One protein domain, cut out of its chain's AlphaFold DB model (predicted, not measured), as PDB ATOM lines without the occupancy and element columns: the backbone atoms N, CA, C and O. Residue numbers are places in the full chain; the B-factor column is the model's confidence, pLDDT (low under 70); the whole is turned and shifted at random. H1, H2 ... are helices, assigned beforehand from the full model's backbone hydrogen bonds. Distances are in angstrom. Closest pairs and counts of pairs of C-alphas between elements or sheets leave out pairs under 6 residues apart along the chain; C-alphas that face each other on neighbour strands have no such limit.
ATOM      1  N   ALA A 295     -22.300  11.352  27.768       68.69
ATOM      2  CA  ALA A 295     -21.163  10.522  27.379       68.69
ATOM      3  C   ALA A 295     -20.481  11.018  26.092       68.69
ATOM      4  O   ALA A 295     -19.257  11.078  26.037       68.69
ATOM      5  N   GLU A 296     -21.237  11.426  25.069       71.31
ATOM      6  CA  GLU A 296     -20.671  11.998  23.836       71.31
ATOM      7  C   GLU A 296     -20.033  13.367  24.053       71.31
ATOM      8  O   GLU A 296     -19.042  13.674  23.398       71.31
ATOM      9  N   ARG A 297     -20.578  14.197  24.950       76.69
ATOM     10  CA  ARG A 297     -19.964  15.478  25.327       76.69
ATOM     11  C   ARG A 297     -18.679  15.258  26.086       76.69
ATOM     12  O   ARG A 297     -17.685  15.848  25.704       76.69
ATOM     13  N   GLN A 298     -18.675  14.363  27.069       72.69
ATOM     14  CA  GLN A 298     -17.456  13.986  27.779       72.69
ATOM     15  C   GLN A 298     -16.427  13.382  26.819       72.69
ATOM     16  O   GLN A 298     -15.276  13.792  26.821       72.69
ATOM     17  N   SER A 299     -16.840  12.478  25.925       70.12
ATOM     18  CA  SER A 299     -15.974  11.953  24.861       70.12
ATOM     19  C   SER A 299     -15.447  13.078  23.967       70.12
ATOM     20  O   SER A 299     -14.261  13.106  23.678       70.12
ATOM     21  N   ALA A 300     -16.285  14.039  23.565       74.31
ATOM     22  CA  ALA A 300     -15.871  15.185  22.759       74.31
ATOM     23  C   ALA A 300     -14.959  16.167  23.511       74.31
ATOM     24  O   ALA A 300     -14.078  16.751  22.895       74.31
ATOM     25  N   GLU A 301     -15.138  16.342  24.817       78.31
ATOM     26  CA  GLU A 301     -14.265  17.149  25.674       78.31
ATOM     27  C   GLU A 301     -12.903  16.493  25.860       78.31
ATOM     28  O   GLU A 301     -11.907  17.200  25.982       78.31
ATOM     29  N   LEU A 302     -12.848  15.162  25.866       75.81
ATOM     30  CA  LEU A 302     -11.606  14.398  25.887       75.81
ATOM     31  C   LEU A 302     -10.942  14.346  24.511       75.81
ATOM     32  O   LEU A 302      -9.856  13.802  24.408       75.81
ATOM     33  N   LYS A 303     -11.546  14.880  23.444       75.38
ATOM     34  CA  LYS A 303     -10.895  14.904  22.133       75.38
ATOM     35  C   LYS A 303      -9.863  16.026  22.052       75.38
ATOM     36  O   LYS A 303     -10.155  17.166  22.413       75.38
ATOM     37  N   ALA A 304      -8.690  15.698  21.519       71.94
ATOM     38  CA  ALA A 304      -7.655  16.655  21.180       71.94
ATOM     39  C   ALA A 304      -8.217  17.713  20.210       71.94
ATOM     40  O   ALA A 304      -8.976  17.369  19.295       71.94
ATOM     41  N   PRO A 305      -7.849  18.995  20.370       66.19
ATOM     42  CA  PRO A 305      -8.236  20.051  19.436       66.19
ATOM     43  C   PRO A 305      -7.554  19.909  18.061       66.19
ATOM     44  O   PRO A 305      -8.014  20.502  17.088       66.19
ATOM     45  N   SER A 306      -6.474  19.128  17.964       55.25
ATOM     46  CA  SER A 306      -5.828  18.760  16.701       55.25
ATOM     47  C   SER A 306      -6.595  17.658  15.971       55.25
ATOM     48  O   SER A 306      -7.172  16.771  16.596       55.25
ATOM     49  N   TRP A 307      -6.544  17.663  14.640       51.25
ATOM     50  CA  TRP A 307      -7.015  16.537  13.837       51.25
ATOM     51  C   TRP A 307      -5.888  15.502  13.648       51.25
ATOM     52  O   TRP A 307      -4.780  15.912  13.313       51.25
ATOM     53  N   PRO A 308      -6.144  14.185  13.781       42.50
ATOM     54  CA  PRO A 308      -7.409  13.564  14.180       42.50
ATOM     55  C   PRO A 308      -7.703  13.734  15.684       42.50
ATOM     56  O   PRO A 308      -6.774  13.829  16.483       42.50
ATOM     57  N   PRO A 309      -8.986  13.762  16.089       58.72
ATOM     58  CA  PRO A 309      -9.388  14.117  17.446       58.72
ATOM     59  C   PRO A 309      -9.195  12.936  18.415       58.72
ATOM     60  O   PRO A 309     -10.153  12.238  18.762       58.72
ATOM     61  N   TRP A 310      -7.946  12.678  18.816       63.38
ATOM     62  CA  TRP A 310      -7.568  11.615  19.758       63.38
ATOM     63  C   TRP A 310      -8.179  11.823  21.133       63.38
ATOM     64  O   TRP A 310      -8.345  12.955  21.564       63.38
ATOM     65  N   LYS A 311      -8.460  10.736  21.853       71.25
ATOM     66  CA  LYS A 311      -8.809  10.829  23.271       71.25
ATOM     67  C   LYS A 311      -7.557  11.210  24.076       71.25
ATOM     68  O   LYS A 311      -6.612  10.431  24.135       71.25
ATOM     69  N   GLU A 312      -7.579  12.375  24.700       72.00
ATOM     70  CA  GLU A 312      -6.634  12.864  25.698       72.00
ATOM     71  C   GLU A 312      -7.246  12.692  27.091       72.00
ATOM     72  O   GLU A 312      -8.305  13.245  27.401       72.00
ATOM     73  N   ASP A 313      -6.580  11.915  27.943       71.19
ATOM     74  CA  ASP A 313      -6.992  11.747  29.334       71.19
ATOM     75  C   ASP A 313      -6.640  13.026  30.117       71.19
ATOM     76  O   ASP A 313      -5.466  13.335  30.323       71.19
ATOM     77  N   LYS A 314      -7.653  13.793  30.541       69.94
ATOM     78  CA  LYS A 314      -7.456  15.078  31.243       69.94
ATOM     79  C   LYS A 314      -7.326  14.903  32.753       69.94
ATOM     80  O   LYS A 314      -6.621  15.669  33.404       69.94
ATOM     81  N   SER A 327     -24.903   2.240  25.231       44.19
ATOM     82  CA  SER A 327     -25.776   1.034  25.324       44.19
ATOM     83  C   SER A 327     -25.630  -0.161  24.357       44.19
ATOM     84  O   SER A 327     -26.508  -1.019  24.318       44.19
ATOM     85  N   GLY A 328     -24.514  -0.316  23.647       49.81
ATOM     86  CA  GLY A 328     -24.082  -1.646  23.180       49.81
ATOM     87  C   GLY A 328     -23.189  -2.309  24.229       49.81
ATOM     88  O   GLY A 328     -22.483  -1.586  24.927       49.81
ATOM     89  N   ASP A 329     -23.169  -3.645  24.350       57.25
ATOM     90  CA  ASP A 329     -22.059  -4.301  25.060       57.25
ATOM     91  C   ASP A 329     -20.762  -3.869  24.350       57.25
ATOM     92  O   ASP A 329     -20.556  -4.265  23.199       57.25
ATOM     93  N   PRO A 330     -19.896  -3.047  24.977       58.72
ATOM     94  CA  PRO A 330     -18.699  -2.510  24.326       58.72
ATOM     95  C   PRO A 330     -17.717  -3.619  23.916       58.72
ATOM     96  O   PRO A 330     -16.803  -3.394  23.120       58.72
ATOM     97  N   LYS A 331     -17.916  -4.837  24.434       66.69
ATOM     98  CA  LYS A 331     -17.152  -6.038  24.100       66.69
ATOM     99  C   LYS A 331     -17.741  -6.809  22.917       66.69
ATOM    100  O   LYS A 331     -17.128  -7.771  22.448       66.69
ATOM    101  N   HIS A 332     -18.901  -6.408  22.389       79.00
ATOM    102  CA  HIS A 332     -19.517  -7.094  21.265       79.00
ATOM    103  C   HIS A 332     -18.693  -6.891  19.987       79.00
ATOM    104  O   HIS A 332     -18.543  -5.786  19.466       79.00
ATOM    105  N   HIS A 333     -18.192  -7.994  19.434       80.75
ATOM    106  CA  HIS A 333     -17.298  -8.005  18.274       80.75
ATOM    107  C   HIS A 333     -17.821  -7.234  17.047       80.75
ATOM    108  O   HIS A 333     -17.024  -6.685  16.293       80.75
ATOM    109  N   ALA A 334     -19.141  -7.151  16.837       82.75
ATOM    110  CA  ALA A 334     -19.707  -6.396  15.714       82.75
ATOM    111  C   ALA A 334     -19.392  -4.889  15.782       82.75
ATOM    112  O   ALA A 334     -19.167  -4.280  14.738       82.75
ATOM    113  N   ILE A 335     -19.310  -4.311  16.988       79.75
ATOM    114  CA  ILE A 335     -18.929  -2.905  17.184       79.75
ATOM    115  C   ILE A 335     -17.487  -2.707  16.715       79.75
ATOM    116  O   ILE A 335     -17.196  -1.799  15.949       79.75
ATOM    117  N   TRP A 336     -16.587  -3.615  17.087       83.75
ATOM    118  CA  TRP A 336     -15.186  -3.571  16.671       83.75
ATOM    119  C   TRP A 336     -14.993  -3.780  15.170       83.75
ATOM    120  O   TRP A 336     -14.216  -3.060  14.548       83.75
ATOM    121  N   VAL A 337     -15.748  -4.701  14.566       86.62
ATOM    122  CA  VAL A 337     -15.793  -4.860  13.104       86.62
ATOM    123  C   VAL A 337     -16.229  -3.554  12.434       86.62
ATOM    124  O   VAL A 337     -15.613  -3.138  11.452       86.62
ATOM    125  N   ALA A 338     -17.271  -2.898  12.955       81.69
ATOM    126  CA  ALA A 338     -17.754  -1.627  12.430       81.69
ATOM    127  C   ALA A 338     -16.711  -0.510  12.591       81.69
ATOM    128  O   ALA A 338     -16.443   0.195  11.621       81.69
ATOM    129  N   ARG A 339     -16.057  -0.412  13.757       79.44
ATOM    130  CA  ARG A 339     -14.984   0.560  14.030       79.44
ATOM    131  C   ARG A 339     -13.824   0.408  13.052       79.44
ATOM    132  O   ARG A 339     -13.445   1.387  12.425       79.44
ATOM    133  N   ILE A 340     -13.332  -0.818  12.839       85.38
ATOM    134  CA  ILE A 340     -12.267  -1.100  11.860       85.38
ATOM    135  C   ILE A 340     -12.712  -0.725  10.442       85.38
ATOM    136  O   ILE A 340     -11.941  -0.146   9.684       85.38
ATOM    137  N   ARG A 341     -13.952  -1.036  10.048       83.50
ATOM    138  CA  ARG A 341     -14.452  -0.704   8.703       83.50
ATOM    139  C   ARG A 341     -14.623   0.794   8.480       83.50
ATOM    140  O   ARG A 341     -14.344   1.255   7.373       83.50
ATOM    141  N   ALA A 342     -15.041   1.527   9.506       79.00
ATOM    142  CA  ALA A 342     -15.298   2.962   9.449       79.00
ATOM    143  C   ALA A 342     -14.022   3.819   9.372       79.00
ATOM    144  O   ALA A 342     -14.115   5.006   9.071       79.00
ATOM    145  N   THR A 343     -12.837   3.247   9.613       83.69
ATOM    146  CA  THR A 343     -11.586   4.011   9.557       83.69
ATOM    147  C   THR A 343     -11.233   4.479   8.148       83.69
ATOM    148  O   THR A 343     -11.581   3.850   7.143       83.69
ATOM    149  N   ARG A 344     -10.478   5.569   8.056       77.69
ATOM    150  CA  ARG A 344     -10.035   6.160   6.795       77.69
ATOM    151  C   ARG A 344      -8.777   5.478   6.247       77.69
ATOM    152  O   ARG A 344      -8.695   5.253   5.037       77.69
ATOM    153  N   THR A 345      -7.812   5.154   7.109       84.19
ATOM    154  CA  THR A 345      -6.507   4.587   6.715       84.19
ATOM    155  C   THR A 345      -6.270   3.193   7.300       84.19
ATOM    156  O   THR A 345      -7.012   2.712   8.168       84.19
ATOM    157  N   VAL A 346      -5.238   2.504   6.796       89.00
ATOM    158  CA  VAL A 346      -4.836   1.193   7.331       89.00
ATOM    159  C   VAL A 346      -4.247   1.338   8.726       89.00
ATOM    160  O   VAL A 346      -4.502   0.476   9.564       89.00
ATOM    161  N   ARG A 347      -3.501   2.414   9.003       86.88
ATOM    162  CA  ARG A 347      -2.911   2.635  10.325       86.88
ATOM    163  C   ARG A 347      -3.981   2.817  11.405       86.88
ATOM    164  O   ARG A 347      -3.854   2.227  12.474       86.88
ATOM    165  N   GLU A 348      -5.087   3.506  11.111       85.31
ATOM    166  CA  GLU A 348      -6.211   3.620  12.066       85.31
ATOM    167  C   GLU A 348      -6.973   2.312  12.239       85.31
ATOM    168  O   GLU A 348      -7.351   1.960  13.360       85.31
ATOM    169  N   ALA A 349      -7.172   1.569  11.146       88.94
ATOM    170  CA  ALA A 349      -7.764   0.234  11.214       88.94
ATOM    171  C   ALA A 349      -6.930  -0.684  12.122       88.94
ATOM    172  O   ALA A 349      -7.479  -1.391  12.968       88.94
ATOM    173  N   TRP A 350      -5.605  -0.624  11.973       91.75
ATOM    174  CA  TRP A 350      -4.664  -1.414  12.754       91.75
ATOM    175  C   TRP A 350      -4.642  -0.999  14.227       91.75
ATOM    176  O   TRP A 350      -4.703  -1.864  15.096       91.75
ATOM    177  N   ALA A 351      -4.680   0.301  14.527       85.31
ATOM    178  CA  ALA A 351      -4.820   0.789  15.899       85.31
ATOM    179  C   ALA A 351      -6.101   0.258  16.572       85.31
ATOM    180  O   ALA A 351      -6.067  -0.200  17.715       85.31
ATOM    181  N   CYS A 352      -7.228   0.242  15.849       85.75
ATOM    182  CA  CYS A 352      -8.476  -0.344  16.348       85.75
ATOM    183  C   CYS A 352      -8.356  -1.861  16.572       85.75
ATOM    184  O   CYS A 352      -8.886  -2.379  17.553       85.75
ATOM    185  N   PHE A 353      -7.655  -2.570  15.685       89.56
ATOM    186  CA  PHE A 353      -7.401  -4.004  15.810       89.56
ATOM    187  C   PHE A 353      -6.515  -4.337  17.023       89.56
ATOM    188  O   PHE A 353      -6.827  -5.263  17.770       89.56
ATOM    189  N   LEU A 354      -5.450  -3.568  17.269       86.75
ATOM    190  CA  LEU A 354      -4.615  -3.741  18.460       86.75
ATOM    191  C   LEU A 354      -5.387  -3.413  19.736       86.75
ATOM    192  O   LEU A 354      -5.368  -4.205  20.668       86.75
ATOM    193  N   SER A 355      -6.178  -2.339  19.738       86.06
ATOM    194  CA  SER A 355      -7.025  -1.999  20.886       86.06
ATOM    195  C   SER A 355      -8.029  -3.112  21.231       86.06
ATOM    196  O   SER A 355      -8.282  -3.362  22.407       86.06
ATOM    197  N   TYR A 356      -8.560  -3.828  20.232       86.56
ATOM    198  CA  TYR A 356      -9.387  -5.018  20.462       86.56
ATOM    199  C   TYR A 356      -8.610  -6.133  21.182       86.56
ATOM    200  O   TYR A 356      -9.137  -6.770  22.096       86.56
ATOM    201  N   ARG A 357      -7.353  -6.360  20.781       86.50
ATOM    202  CA  ARG A 357      -6.465  -7.363  21.389       86.50
ATOM    203  C   ARG A 357      -6.043  -6.981  22.805       86.50
ATOM    204  O   ARG A 357      -6.086  -7.835  23.686       86.50
ATOM    205  N   ASP A 358      -5.700  -5.719  23.033       84.00
ATOM    206  CA  ASP A 358      -5.245  -5.208  24.332       84.00
ATOM    207  C   ASP A 358      -6.336  -5.311  25.408       84.00
ATOM    208  O   ASP A 358      -6.045  -5.437  26.595       84.00
ATOM    209  N   GLN A 359      -7.609  -5.335  25.002       83.50
ATOM    210  CA  GLN A 359      -8.740  -5.592  25.899       83.50
ATOM    211  C   GLN A 359      -8.910  -7.070  26.291       83.50
ATOM    212  O   GLN A 359      -9.823  -7.394  27.053       83.50
ATOM    213  N   GLY A 360      -8.072  -7.974  25.774       83.12
ATOM    214  CA  GLY A 360      -8.134  -9.408  26.068       83.12
ATOM    215  C   GLY A 360      -9.391 -10.095  25.528       83.12
ATOM    216  O   GLY A 360      -9.821 -11.114  26.070       83.12
ATOM    217  N   LEU A 361     -10.024  -9.530  24.493       85.81
ATOM    218  CA  LEU A 361     -11.230 -10.093  23.884       85.81
ATOM    219  C   LEU A 361     -10.894 -11.327  23.026       85.81
ATOM    220  O   LEU A 361      -9.818 -11.396  22.429       85.81
ATOM    221  N   PRO A 362     -11.808 -12.315  22.921       88.00
ATOM    222  CA  PRO A 362     -11.527 -13.555  22.208       88.00
ATOM    223  C   PRO A 362     -11.294 -13.289  20.717       88.00
ATOM    224  O   PRO A 362     -12.079 -12.563  20.096       88.00
ATOM    225  N   PRO A 363     -10.278 -13.894  20.090       89.44
ATOM    226  CA  PRO A 363     -10.038 -13.682  18.676       89.44
ATOM    227  C   PRO A 363     -11.185 -14.249  17.836       89.44
ATOM    228  O   PRO A 363     -11.688 -15.349  18.069       89.44
ATOM    229  N   ARG A 364     -11.644 -13.475  16.847       90.69
ATOM    230  CA  ARG A 364     -12.771 -13.848  15.981       90.69
ATOM    231  C   ARG A 364     -12.441 -13.567  14.527       90.69
ATOM    232  O   ARG A 364     -11.991 -12.478  14.186       90.69
ATOM    233  N   GLY A 365     -12.790 -14.507  13.650       90.00
ATOM    234  CA  GLY A 365     -12.545 -14.375  12.209       90.00
ATOM    235  C   GLY A 365     -13.179 -13.136  11.569       90.00
ATOM    236  O   GLY A 365     -12.629 -12.607  10.616       90.00
ATOM    237  N   ALA A 366     -14.286 -12.615  12.110       91.12
ATOM    238  CA  ALA A 366     -14.906 -11.388  11.603       91.12
ATOM    239  C   ALA A 366     -14.019 -10.137  11.789       91.12
ATOM    240  O   ALA A 366     -14.027  -9.259  10.931       91.12
ATOM    241  N   ILE A 367     -13.239 -10.077  12.876       92.69
ATOM    242  CA  ILE A 367     -12.307  -8.975  13.170       92.69
ATOM    243  C   ILE A 367     -11.117  -9.037  12.208       92.69
ATOM    244  O   ILE A 367     -10.796  -8.045  11.554       92.69
ATOM    245  N   TYR A 368     -10.537 -10.230  12.041       94.44
ATOM    246  CA  TYR A 368      -9.491 -10.486  11.046       94.44
ATOM    247  C   TYR A 368      -9.966 -10.171   9.625       94.44
ATOM    248  O   TYR A 368      -9.255  -9.509   8.879       94.44
ATOM    249  N   ALA A 369     -11.192 -10.564   9.268       93.75
ATOM    250  CA  ALA A 369     -11.772 -10.270   7.962       93.75
ATOM    251  C   ALA A 369     -11.923  -8.762   7.711       93.75
ATOM    252  O   ALA A 369     -11.654  -8.305   6.605       93.75
ATOM    253  N   ALA A 370     -12.321  -7.985   8.724       92.31
ATOM    254  CA  ALA A 370     -12.423  -6.529   8.615       92.31
ATOM    255  C   ALA A 370     -11.051  -5.868   8.405       92.31
ATOM    256  O   ALA A 370     -10.920  -4.974   7.567       92.31
ATOM    257  N   MET A 371     -10.021  -6.336   9.116       94.25
ATOM    258  CA  MET A 371      -8.655  -5.835   8.947       94.25
ATOM    259  C   MET A 371      -8.059  -6.247   7.591       94.25
ATOM    260  O   MET A 371      -7.488  -5.422   6.878       94.25
ATOM    261  N   ALA A 372      -8.260  -7.500   7.180       93.94
ATOM    262  CA  ALA A 372      -7.845  -8.003   5.874       93.94
ATOM    263  C   ALA A 372      -8.530  -7.248   4.722       93.94
ATOM    264  O   ALA A 372      -7.879  -6.937   3.728       93.94
ATOM    265  N   GLU A 373      -9.811  -6.885   4.868       91.69
ATOM    266  CA  GLU A 373     -10.528  -6.037   3.908       91.69
ATOM    267  C   GLU A 373      -9.770  -4.710   3.690       91.69
ATOM    268  O   GLU A 373      -9.478  -4.356   2.547       91.69
ATOM    269  N   LYS A 374      -9.329  -4.033   4.762       90.75
ATOM    270  CA  LYS A 374      -8.522  -2.799   4.666       90.75
ATOM    271  C   LYS A 374      -7.179  -3.012   3.960       90.75
ATOM    272  O   LYS A 374      -6.796  -2.195   3.121       90.75
ATOM    273  N   LEU A 375      -6.480  -4.110   4.249       92.06
ATOM    274  CA  LEU A 375      -5.199  -4.430   3.604       92.06
ATOM    275  C   LEU A 375      -5.360  -4.691   2.098       92.06
ATOM    276  O   LEU A 375      -4.595  -4.155   1.293       92.06
ATOM    277  N   ILE A 376      -6.398  -5.434   1.705       89.69
ATOM    278  CA  ILE A 376      -6.712  -5.721   0.298       89.69
ATOM    279  C   ILE A 376      -6.992  -4.424  -0.473       89.69
ATOM    280  O   ILE A 376      -6.457  -4.215  -1.565       89.69
ATOM    281  N   PHE A 377      -7.810  -3.525   0.081       85.62
ATOM    282  CA  PHE A 377      -8.140  -2.265  -0.591       85.62
ATOM    283  C   PHE A 377      -6.959  -1.282  -0.636       85.62
ATOM    284  O   PHE A 377      -6.811  -0.575  -1.637       85.62
ATOM    285  N   ARG A 378      -6.052  -1.299   0.354       86.38
ATOM    286  CA  ARG A 378      -4.758  -0.592   0.270       86.38
ATOM    287  C   ARG A 378      -3.922  -1.096  -0.906       86.38
ATOM    288  O   ARG A 378      -3.412  -0.284  -1.678       86.38
ATOM    289  N   GLN A 379      -3.803  -2.414  -1.072       83.31
ATOM    290  CA  GLN A 379      -3.034  -3.002  -2.173       83.31
ATOM    291  C   GLN A 379      -3.646  -2.660  -3.538       83.31
ATOM    292  O   GLN A 379      -2.924  -2.312  -4.473       83.31
ATOM    293  N   LYS A 380      -4.981  -2.686  -3.650       77.00
ATOM    294  CA  LYS A 380      -5.682  -2.246  -4.866       77.00
ATOM    295  C   LYS A 380      -5.390  -0.795  -5.217       77.00
ATOM    296  O   LYS A 380      -5.068  -0.510  -6.366       77.00
ATOM    297  N   ARG A 381      -5.468   0.112  -4.241       74.88
ATOM    298  CA  ARG A 381      -5.141   1.525  -4.453       74.88
ATOM    299  C   ARG A 381      -3.719   1.693  -4.990       74.88
ATOM    300  O   ARG A 381      -3.533   2.431  -5.952       74.88
ATOM    301  N   ALA A 382      -2.745   1.002  -4.394       71.06
ATOM    302  CA  ALA A 382      -1.348   1.070  -4.821       71.06
ATOM    303  C   ALA A 382      -1.164   0.615  -6.280       71.06
ATOM    304  O   ALA A 382      -0.460   1.274  -7.036       71.06
ATOM    305  N   ARG A 383      -1.852  -0.457  -6.699       66.25
ATOM    306  CA  ARG A 383      -1.799  -0.977  -8.080       66.25
ATOM    307  C   ARG A 383      -2.454  -0.063  -9.113       66.25
ATOM    308  O   ARG A 383      -2.046  -0.055 -10.267       66.25
ATOM    309  N   HIS A 384      -3.501   0.664  -8.731       57.84
ATOM    310  CA  HIS A 384      -4.290   1.448  -9.678       57.84
ATOM    311  C   HIS A 384      -3.740   2.858  -9.951       57.84
ATOM    312  O   HIS A 384      -4.378   3.567 -10.725       57.84
ATOM    313  N   HIS A 385      -2.608   3.272  -9.350       50.28
ATOM    314  CA  HIS A 385      -2.021   4.623  -9.480       50.28
ATOM    315  C   HIS A 385      -3.076   5.746  -9.504       50.28
ATOM    316  O   HIS A 385      -2.940   6.738 -10.219       50.28
ATOM    317  N   LEU A 386      -4.159   5.599  -8.724       48.38
ATOM    318  CA  LEU A 386      -5.185   6.628  -8.580       48.38
ATOM    319  C   LEU A 386      -4.597   7.751  -7.706       48.38
ATOM    320  O   LEU A 386      -4.875   7.861  -6.515       48.38
ATOM    321  N   HIS A 387      -3.718   8.554  -8.302       40.47
ATOM    322  CA  HIS A 387      -3.239   9.817  -7.741       40.47
ATOM    323  C   HIS A 387      -4.264  10.942  -7.909       40.47
ATOM    324  O   HIS A 387      -4.064  12.029  -7.380       40.47
ATOM    325  N   GLN A 388      -5.374  10.696  -8.610       43.97
ATOM    326  CA  GLN A 388      -6.442  11.679  -8.717       43.97
ATOM    327  C   GLN A 388      -7.236  11.720  -7.416       43.97
ATOM    328  O   GLN A 388      -7.683  10.690  -6.910       43.97
ATOM    329  N   SER A 389      -7.354  12.935  -6.887       43.28
ATOM    330  CA  SER A 389      -8.179  13.359  -5.763       43.28
ATOM    331  C   SER A 389      -9.581  12.759  -5.857       43.28
ATOM    332  O   SER A 389     -10.493  13.345  -6.435       43.28
ATOM    333  N   SER A 390      -9.754  11.560  -5.292       50.12
ATOM    334  CA  SER A 390     -11.080  11.013  -5.030       50.12
ATOM    335  C   SER A 390     -11.808  12.034  -4.162       50.12
ATOM    336  O   SER A 390     -11.338  12.358  -3.070       50.12
ATOM    337  N   GLN A 391     -12.920  12.572  -4.666       52.47
ATOM    338  CA  GLN A 391     -13.827  13.421  -3.887       52.47
ATOM    339  C   GLN A 391     -14.599  12.607  -2.834       52.47
ATOM    340  O   GLN A 391     -15.378  13.183  -2.078       52.47
ATOM    341  N   ALA A 392     -14.395  11.282  -2.774       51.94
ATOM    342  CA  ALA A 392     -14.983  10.429  -1.754       51.94
ATOM    343  C   ALA A 392     -14.618  10.947  -0.362       51.94
ATOM    344  O   ALA A 392     -13.440  11.108  -0.023       51.94
ATOM    345  N   LEU A 393     -15.637  11.173   0.458       54.25
ATOM    346  CA  LEU A 393     -15.449  11.473   1.864       54.25
ATOM    347  C   LEU A 393     -15.230  10.161   2.635       54.25
ATOM    348  O   LEU A 393     -15.691   9.090   2.217       54.25
ATOM    349  N   PRO A 394     -14.520  10.194   3.775       52.47
ATOM    350  CA  PRO A 394     -14.429   9.038   4.657       52.47
ATOM    351  C   PRO A 394     -15.826   8.488   4.991       52.47
ATOM    352  O   PRO A 394     -16.685   9.222   5.471       52.47
ATOM    353  N   GLY A 395     -16.050   7.197   4.720       55.00
ATOM    354  CA  GLY A 395     -17.346   6.528   4.906       55.00
ATOM    355  C   GLY A 395     -18.183   6.340   3.632       55.00
ATOM    356  O   GLY A 395     -19.123   5.550   3.659       55.00
ATOM    357  N   ASP A 396     -17.823   6.972   2.508       53.47
ATOM    358  CA  ASP A 396     -18.572   6.856   1.242       53.47
ATOM    359  C   ASP A 396     -18.402   5.512   0.516       53.47
ATOM    360  O   ASP A 396     -19.237   5.142  -0.313       53.47
ATOM    361  N   GLY A 397     -17.341   4.755   0.808       65.12
ATOM    362  CA  GLY A 397     -17.061   3.486   0.142       65.12
ATOM    363  C   GLY A 397     -16.046   2.618   0.880       65.12
ATOM    364  O   GLY A 397     -15.564   2.954   1.958       65.12
ATOM    365  N   LYS A 398     -15.686   1.482   0.270       68.31
ATOM    366  CA  LYS A 398     -14.642   0.569   0.781       68.31
ATOM    367  C   LYS A 398     -13.215   1.061   0.501       68.31
ATOM    368  O   LYS A 398     -12.257   0.305   0.647       68.31
ATOM    369  N   GLU A 399     -13.084   2.301   0.042       70.75
ATOM    370  CA  GLU A 399     -11.809   2.917  -0.295       70.75
ATOM    371  C   GLU A 399     -10.970   3.137   0.963       70.75
ATOM    372  O   GLU A 399     -11.475   3.458   2.039       70.75
ATOM    373  N   VAL A 400      -9.664   2.940   0.817       78.75
ATOM    374  CA  VAL A 400      -8.687   3.187   1.874       78.75
ATOM    375  C   VAL A 400      -7.826   4.357   1.435       78.75
ATOM    376  O   VAL A 400      -7.225   4.332   0.355       78.75
ATOM    377  N   PHE A 401      -7.789   5.406   2.246       75.56
ATOM    378  CA  PHE A 401      -7.032   6.609   1.927       75.56
ATOM    379  C   PHE A 401      -5.551   6.410   2.260       75.56
ATOM    380  O   PHE A 401      -5.194   5.583   3.100       75.56
ATOM    381  N   ALA A 402      -4.684   7.165   1.580       77.69
ATOM    382  CA  ALA A 402      -3.289   7.258   1.981       77.69
ATOM    383  C   ALA A 402      -3.193   7.886   3.368       77.69
ATOM    384  O   ALA A 402      -4.066   8.661   3.773       77.69
ATOM    385  N   GLU A 403      -2.107   7.549   4.056       80.31
ATOM    386  CA  GLU A 403      -1.759   8.217   5.299       80.31
ATOM    387  C   GLU A 403      -1.589   9.728   5.055       80.31
ATOM    388  O   GLU A 403      -1.216  10.135   3.944       80.31
ATOM    389  N   PRO A 404      -1.882  10.570   6.060       79.50
ATOM    390  CA  PRO A 404      -1.659  12.005   5.964       79.50
ATOM    391  C   PRO A 404      -0.212  12.328   5.557       79.50
ATOM    392  O   PRO A 404       0.712  11.619   5.967       79.50
ATOM    393  N   PRO A 405       0.014  13.409   4.785       78.25
ATOM    394  CA  PRO A 405       1.360  13.800   4.363       78.25
ATOM    395  C   PRO A 405       2.243  14.213   5.549       78.25
ATOM    396  O   PRO A 405       3.460  14.059   5.500       78.25
ATOM    397  N   SER A 406       1.635  14.717   6.625       78.75
ATOM    398  CA  SER A 406       2.317  15.051   7.871       78.75
ATOM    399  C   SER A 406       2.398  13.827   8.780       78.75
ATOM    400  O   SER A 406       1.377  13.277   9.187       78.75
ATOM    401  N   VAL A 407       3.618  13.452   9.172       78.19
ATOM    402  CA  VAL A 407       3.875  12.373  10.148       78.19
ATOM    403  C   VAL A 407       3.293  12.701  11.529       78.19
ATOM    404  O   VAL A 407       2.990  11.799  12.301       78.19
ATOM    405  N   ARG A 408       3.084  13.985  11.852       71.56
ATOM    406  CA  ARG A 408       2.455  14.393  13.123       71.56
ATOM    407  C   ARG A 408       0.977  14.025  13.197       71.56
ATOM    408  O   ARG A 408       0.462  13.830  14.290       71.56
ATOM    409  N   ASP A 409       0.332  13.897  12.043       71.31
ATOM    410  CA  ASP A 409      -1.081  13.534  11.948       71.31
ATOM    411  C   ASP A 409      -1.249  12.006  11.887       71.31
ATOM    412  O   ASP A 409      -2.366  11.498  11.756       71.31
ATOM    413  N   TRP A 410      -0.140  11.257  11.949       75.44
ATOM    414  CA  TRP A 410      -0.175   9.805  12.000       75.44
ATOM    415  C   TRP A 410      -0.609   9.332  13.374       75.44
ATOM    416  O   TRP A 410      -0.212   9.845  14.419       75.44
ATOM    417  N   ILE A 411      -1.371   8.251  13.357       74.50
ATOM    418  CA  ILE A 411      -1.747   7.541  14.569       74.50
ATOM    419  C   ILE A 411      -0.536   6.777  15.060       74.50
ATOM    420  O   ILE A 411       0.051   5.983  14.315       74.50
ATOM    421  N   TYR A 412      -0.175   6.980  16.320       77.56
ATOM    422  CA  TYR A 412       0.809   6.121  16.950       77.56
ATOM    423  C   TYR A 412       0.242   4.706  17.105       77.56
ATOM    424  O   TYR A 412      -0.860   4.514  17.619       77.56
ATOM    425  N   VAL A 413       1.010   3.713  16.665       81.75
ATOM    426  CA  VAL A 413       0.672   2.297  16.807       81.75
ATOM    427  C   VAL A 413       1.912   1.570  17.310       81.75
ATOM    428  O   VAL A 413       3.015   1.864  16.852       81.75
ATOM    429  N   SER A 414       1.743   0.649  18.261       76.81
ATOM    430  CA  SER A 414       2.856  -0.074  18.897       76.81
ATOM    431  C   SER A 414       3.588  -1.016  17.938       76.81
ATOM    432  O   SER A 414       4.768  -1.302  18.135       76.81
ATOM    433  N   THR A 415       2.912  -1.472  16.883       87.44
ATOM    434  CA  THR A 415       3.490  -2.244  15.781       87.44
ATOM    435  C   THR A 415       2.987  -1.718  14.443       87.44
ATOM    436  O   THR A 415       1.851  -1.253  14.327       87.44
ATOM    437  N   GLU A 416       3.828  -1.797  13.414       88.62
ATOM    438  CA  GLU A 416       3.420  -1.443  12.056       88.62
ATOM    439  C   GLU A 416       2.341  -2.410  11.525       88.62
ATOM    440  O   GLU A 416       2.367  -3.596  11.874       88.62
ATOM    441  N   PRO A 417       1.397  -1.943  10.682       91.12
ATOM    442  CA  PRO A 417       0.374  -2.808  10.109       91.12
ATOM    443  C   PRO A 417       0.988  -3.963   9.299       91.12
ATOM    444  O   PRO A 417       1.828  -3.705   8.432       91.12
ATOM    445  N   PRO A 418       0.550  -5.216   9.523       93.56
ATOM    446  CA  PRO A 418       1.115  -6.392   8.868       93.56
ATOM    447  C   PRO A 418       0.755  -6.452   7.382       93.56
ATOM    448  O   PRO A 418      -0.162  -5.773   6.902       93.56
ATOM    449  N   THR A 419       1.446  -7.321   6.643       91.75
ATOM    450  CA  THR A 419       0.977  -7.724   5.313       91.75
ATOM    451  C   THR A 419      -0.261  -8.622   5.426       91.75
ATOM    452  O   THR A 419      -0.574  -9.149   6.496       91.75
ATOM    453  N   LEU A 420      -0.995  -8.803   4.319       91.69
ATOM    454  CA  LEU A 420      -2.159  -9.696   4.304       91.69
ATOM    455  C   LEU A 420      -1.769 -11.129   4.701       91.69
ATOM    456  O   LEU A 420      -2.477 -11.758   5.483       91.69
ATOM    457  N   ASP A 421      -0.632 -11.616   4.208       91.00
ATOM    458  CA  ASP A 421      -0.173 -12.979   4.473       91.00
ATOM    459  C   ASP A 421       0.293 -13.150   5.926       91.00
ATOM    460  O   ASP A 421       0.008 -14.174   6.546       91.00
ATOM    461  N   ASP A 422       0.935 -12.138   6.515       93.50
ATOM    462  CA  ASP A 422       1.289 -12.133   7.943       93.50
ATOM    463  C   ASP A 422       0.044 -12.187   8.831       93.50
ATOM    464  O   ASP A 422      -0.026 -12.994   9.759       93.50
ATOM    465  N   LEU A 423      -0.970 -11.375   8.510       94.12
ATOM    466  CA  LEU A 423      -2.237 -11.355   9.237       94.12
ATOM    467  C   LEU A 423      -2.966 -12.705   9.135       94.12
ATOM    468  O   LEU A 423      -3.538 -13.178  10.118       94.12
ATOM    469  N   LEU A 424      -2.946 -13.340   7.959       93.31
ATOM    470  CA  LEU A 424      -3.535 -14.666   7.760       93.31
ATOM    471  C   LEU A 424      -2.773 -15.749   8.529       93.31
ATOM    472  O   LEU A 424      -3.408 -16.609   9.137       93.31
ATOM    473  N   ARG A 425      -1.435 -15.696   8.568       94.25
ATOM    474  CA  ARG A 425      -0.623 -16.598   9.402       94.25
ATOM    475  C   ARG A 425      -0.945 -16.432  10.886       94.25
ATOM    476  O   ARG A 425      -1.130 -17.435  11.575       94.25
ATOM    477  N   GLU A 426      -1.086 -15.192  11.359       93.38
ATOM    478  CA  GLU A 426      -1.529 -14.907  12.729       93.38
ATOM    479  C   GLU A 426      -2.916 -15.515  12.993       93.38
ATOM    480  O   GLU A 426      -3.098 -16.242  13.970       93.38
ATOM    481  N   MET A 427      -3.876 -15.300  12.090       94.62
ATOM    482  CA  MET A 427      -5.231 -15.846  12.203       94.62
ATOM    483  C   MET A 427      -5.236 -17.384  12.280       94.62
ATOM    484  O   MET A 427      -5.909 -17.968  13.133       94.62
ATOM    485  N   LEU A 428      -4.451 -18.047  11.426       94.25
ATOM    486  CA  LEU A 428      -4.334 -19.507  11.395       94.25
ATOM    487  C   LEU A 428      -3.659 -20.065  12.653       94.25
ATOM    488  O   LEU A 428      -4.084 -21.111  13.144       94.25
ATOM    489  N   SER A 429      -2.667 -19.362  13.218       94.06
ATOM    490  CA  SER A 429      -2.021 -19.755  14.483       94.06
ATOM    491  C   SER A 429      -3.003 -19.800  15.660       94.06
ATOM    492  O   SER A 429      -2.838 -20.587  16.588       94.06
ATOM    493  N   GLN A 430      -4.085 -19.024  15.576       92.12
ATOM    494  CA  GLN A 430      -5.178 -19.008  16.547       92.12
ATOM    495  C   GLN A 430      -6.297 -20.006  16.204       92.12
ATOM    496  O   GLN A 430      -7.390 -19.933  16.762       92.12
ATOM    497  N   SER A 431      -6.044 -20.947  15.285       91.62
ATOM    498  CA  SER A 431      -7.012 -21.944  14.799       91.62
ATOM    499  C   SER A 431      -8.259 -21.348  14.126       91.62
ATOM    500  O   SER A 431      -9.304 -21.994  14.047       91.62
TER     501      SER A 431
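Overview. This is residues 295 to 314 and 327 to 431 of the 876 residues of the protein "Similar to An02g07310" of Aspergillus kawachii (strain NBRC 4308) (UniProt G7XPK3). Three helices, H2, H3 and H4, stand side by side in an up-and-down bundle, and a fourth, H5, packs alongside H4, the longest of them. A short helix, H1, lies off to one side and touches no helix, while a long loop, residues 384 to 419, leads from H4 back to H5; residues 383 to 389 stick out. The printed part has 125 residues with five named helices, H1 to H5 in chain order, and no named strand. The class is all helix, though under half of the residues, 59 of 125, are in named elements. The whole is compact, with a radius of gyration of the C-alphas of 15.4 A, and spans 42 by 40 by 26 A.

Arrangement. Begin with H4, residues 365 to 383, the hub, which touches three other helices. Look next at H3, residues 346 to 358, which touches H4: the two form a helical hairpin, opposite ways at a shallow tilt of 18 degrees, and their closest C-alphas, those of Val 346 and Lys 374, are 6.1 A apart. H2, residues 333 to 342, touches H4 too, and H4 touches it with residues 366 to 374 alone; they run the same way at a shallow tilt of 13 degrees, and their closest C-alphas, those of Val 337 and Ile 367, are 5.4 A apart. H2 and H3 are a helical hairpin, opposite ways at a shallow tilt of 19 degrees, with the C-alphas of Ile 340 and Ala 349 closest at 4.7 A. H5, residues 420 to 429, forms a helical hairpin with H4, opposite ways at a shallow tilt of 17 degrees; their closest C-alphas, Leu 375 and Leu 420, are 6.1 A apart. H5 is apart from H2 and H3. H1, residues 295 to 301, is apart from H2, H3, H4 and H5. In H1, H2, H3, H4 and H5 every O i to N i+4 pair is within hydrogen-bond range.

Along the chain. Find C-alpha 365 at (-12.545, -14.375, 12.209); from there H4 runs 26.6 A to C-alpha 383 at (-1.799, -0.977, -8.080). H3 measures 18.2 A from first to last C-alpha, H5 14.3 A, H2 14.2 A and H1 9.7 A. H5 ends at C-alpha 429, (-2.021, -19.755, 14.483).

Size, cuts and confidence. The two C-alphas farthest apart, those of Lys 314 and His 384, are 43.2 A apart. Residues 315 to 326 are not printed, and C-alphas 314 and 327 stand 23.8 A apart across this cut. The link from H4 to H5 is long, at 36 residues. The mean pLDDT of the printed part is 77.4; look for values under 70 at residues 295, 305 to 310, 314, 327 to 331 and 383 to 398.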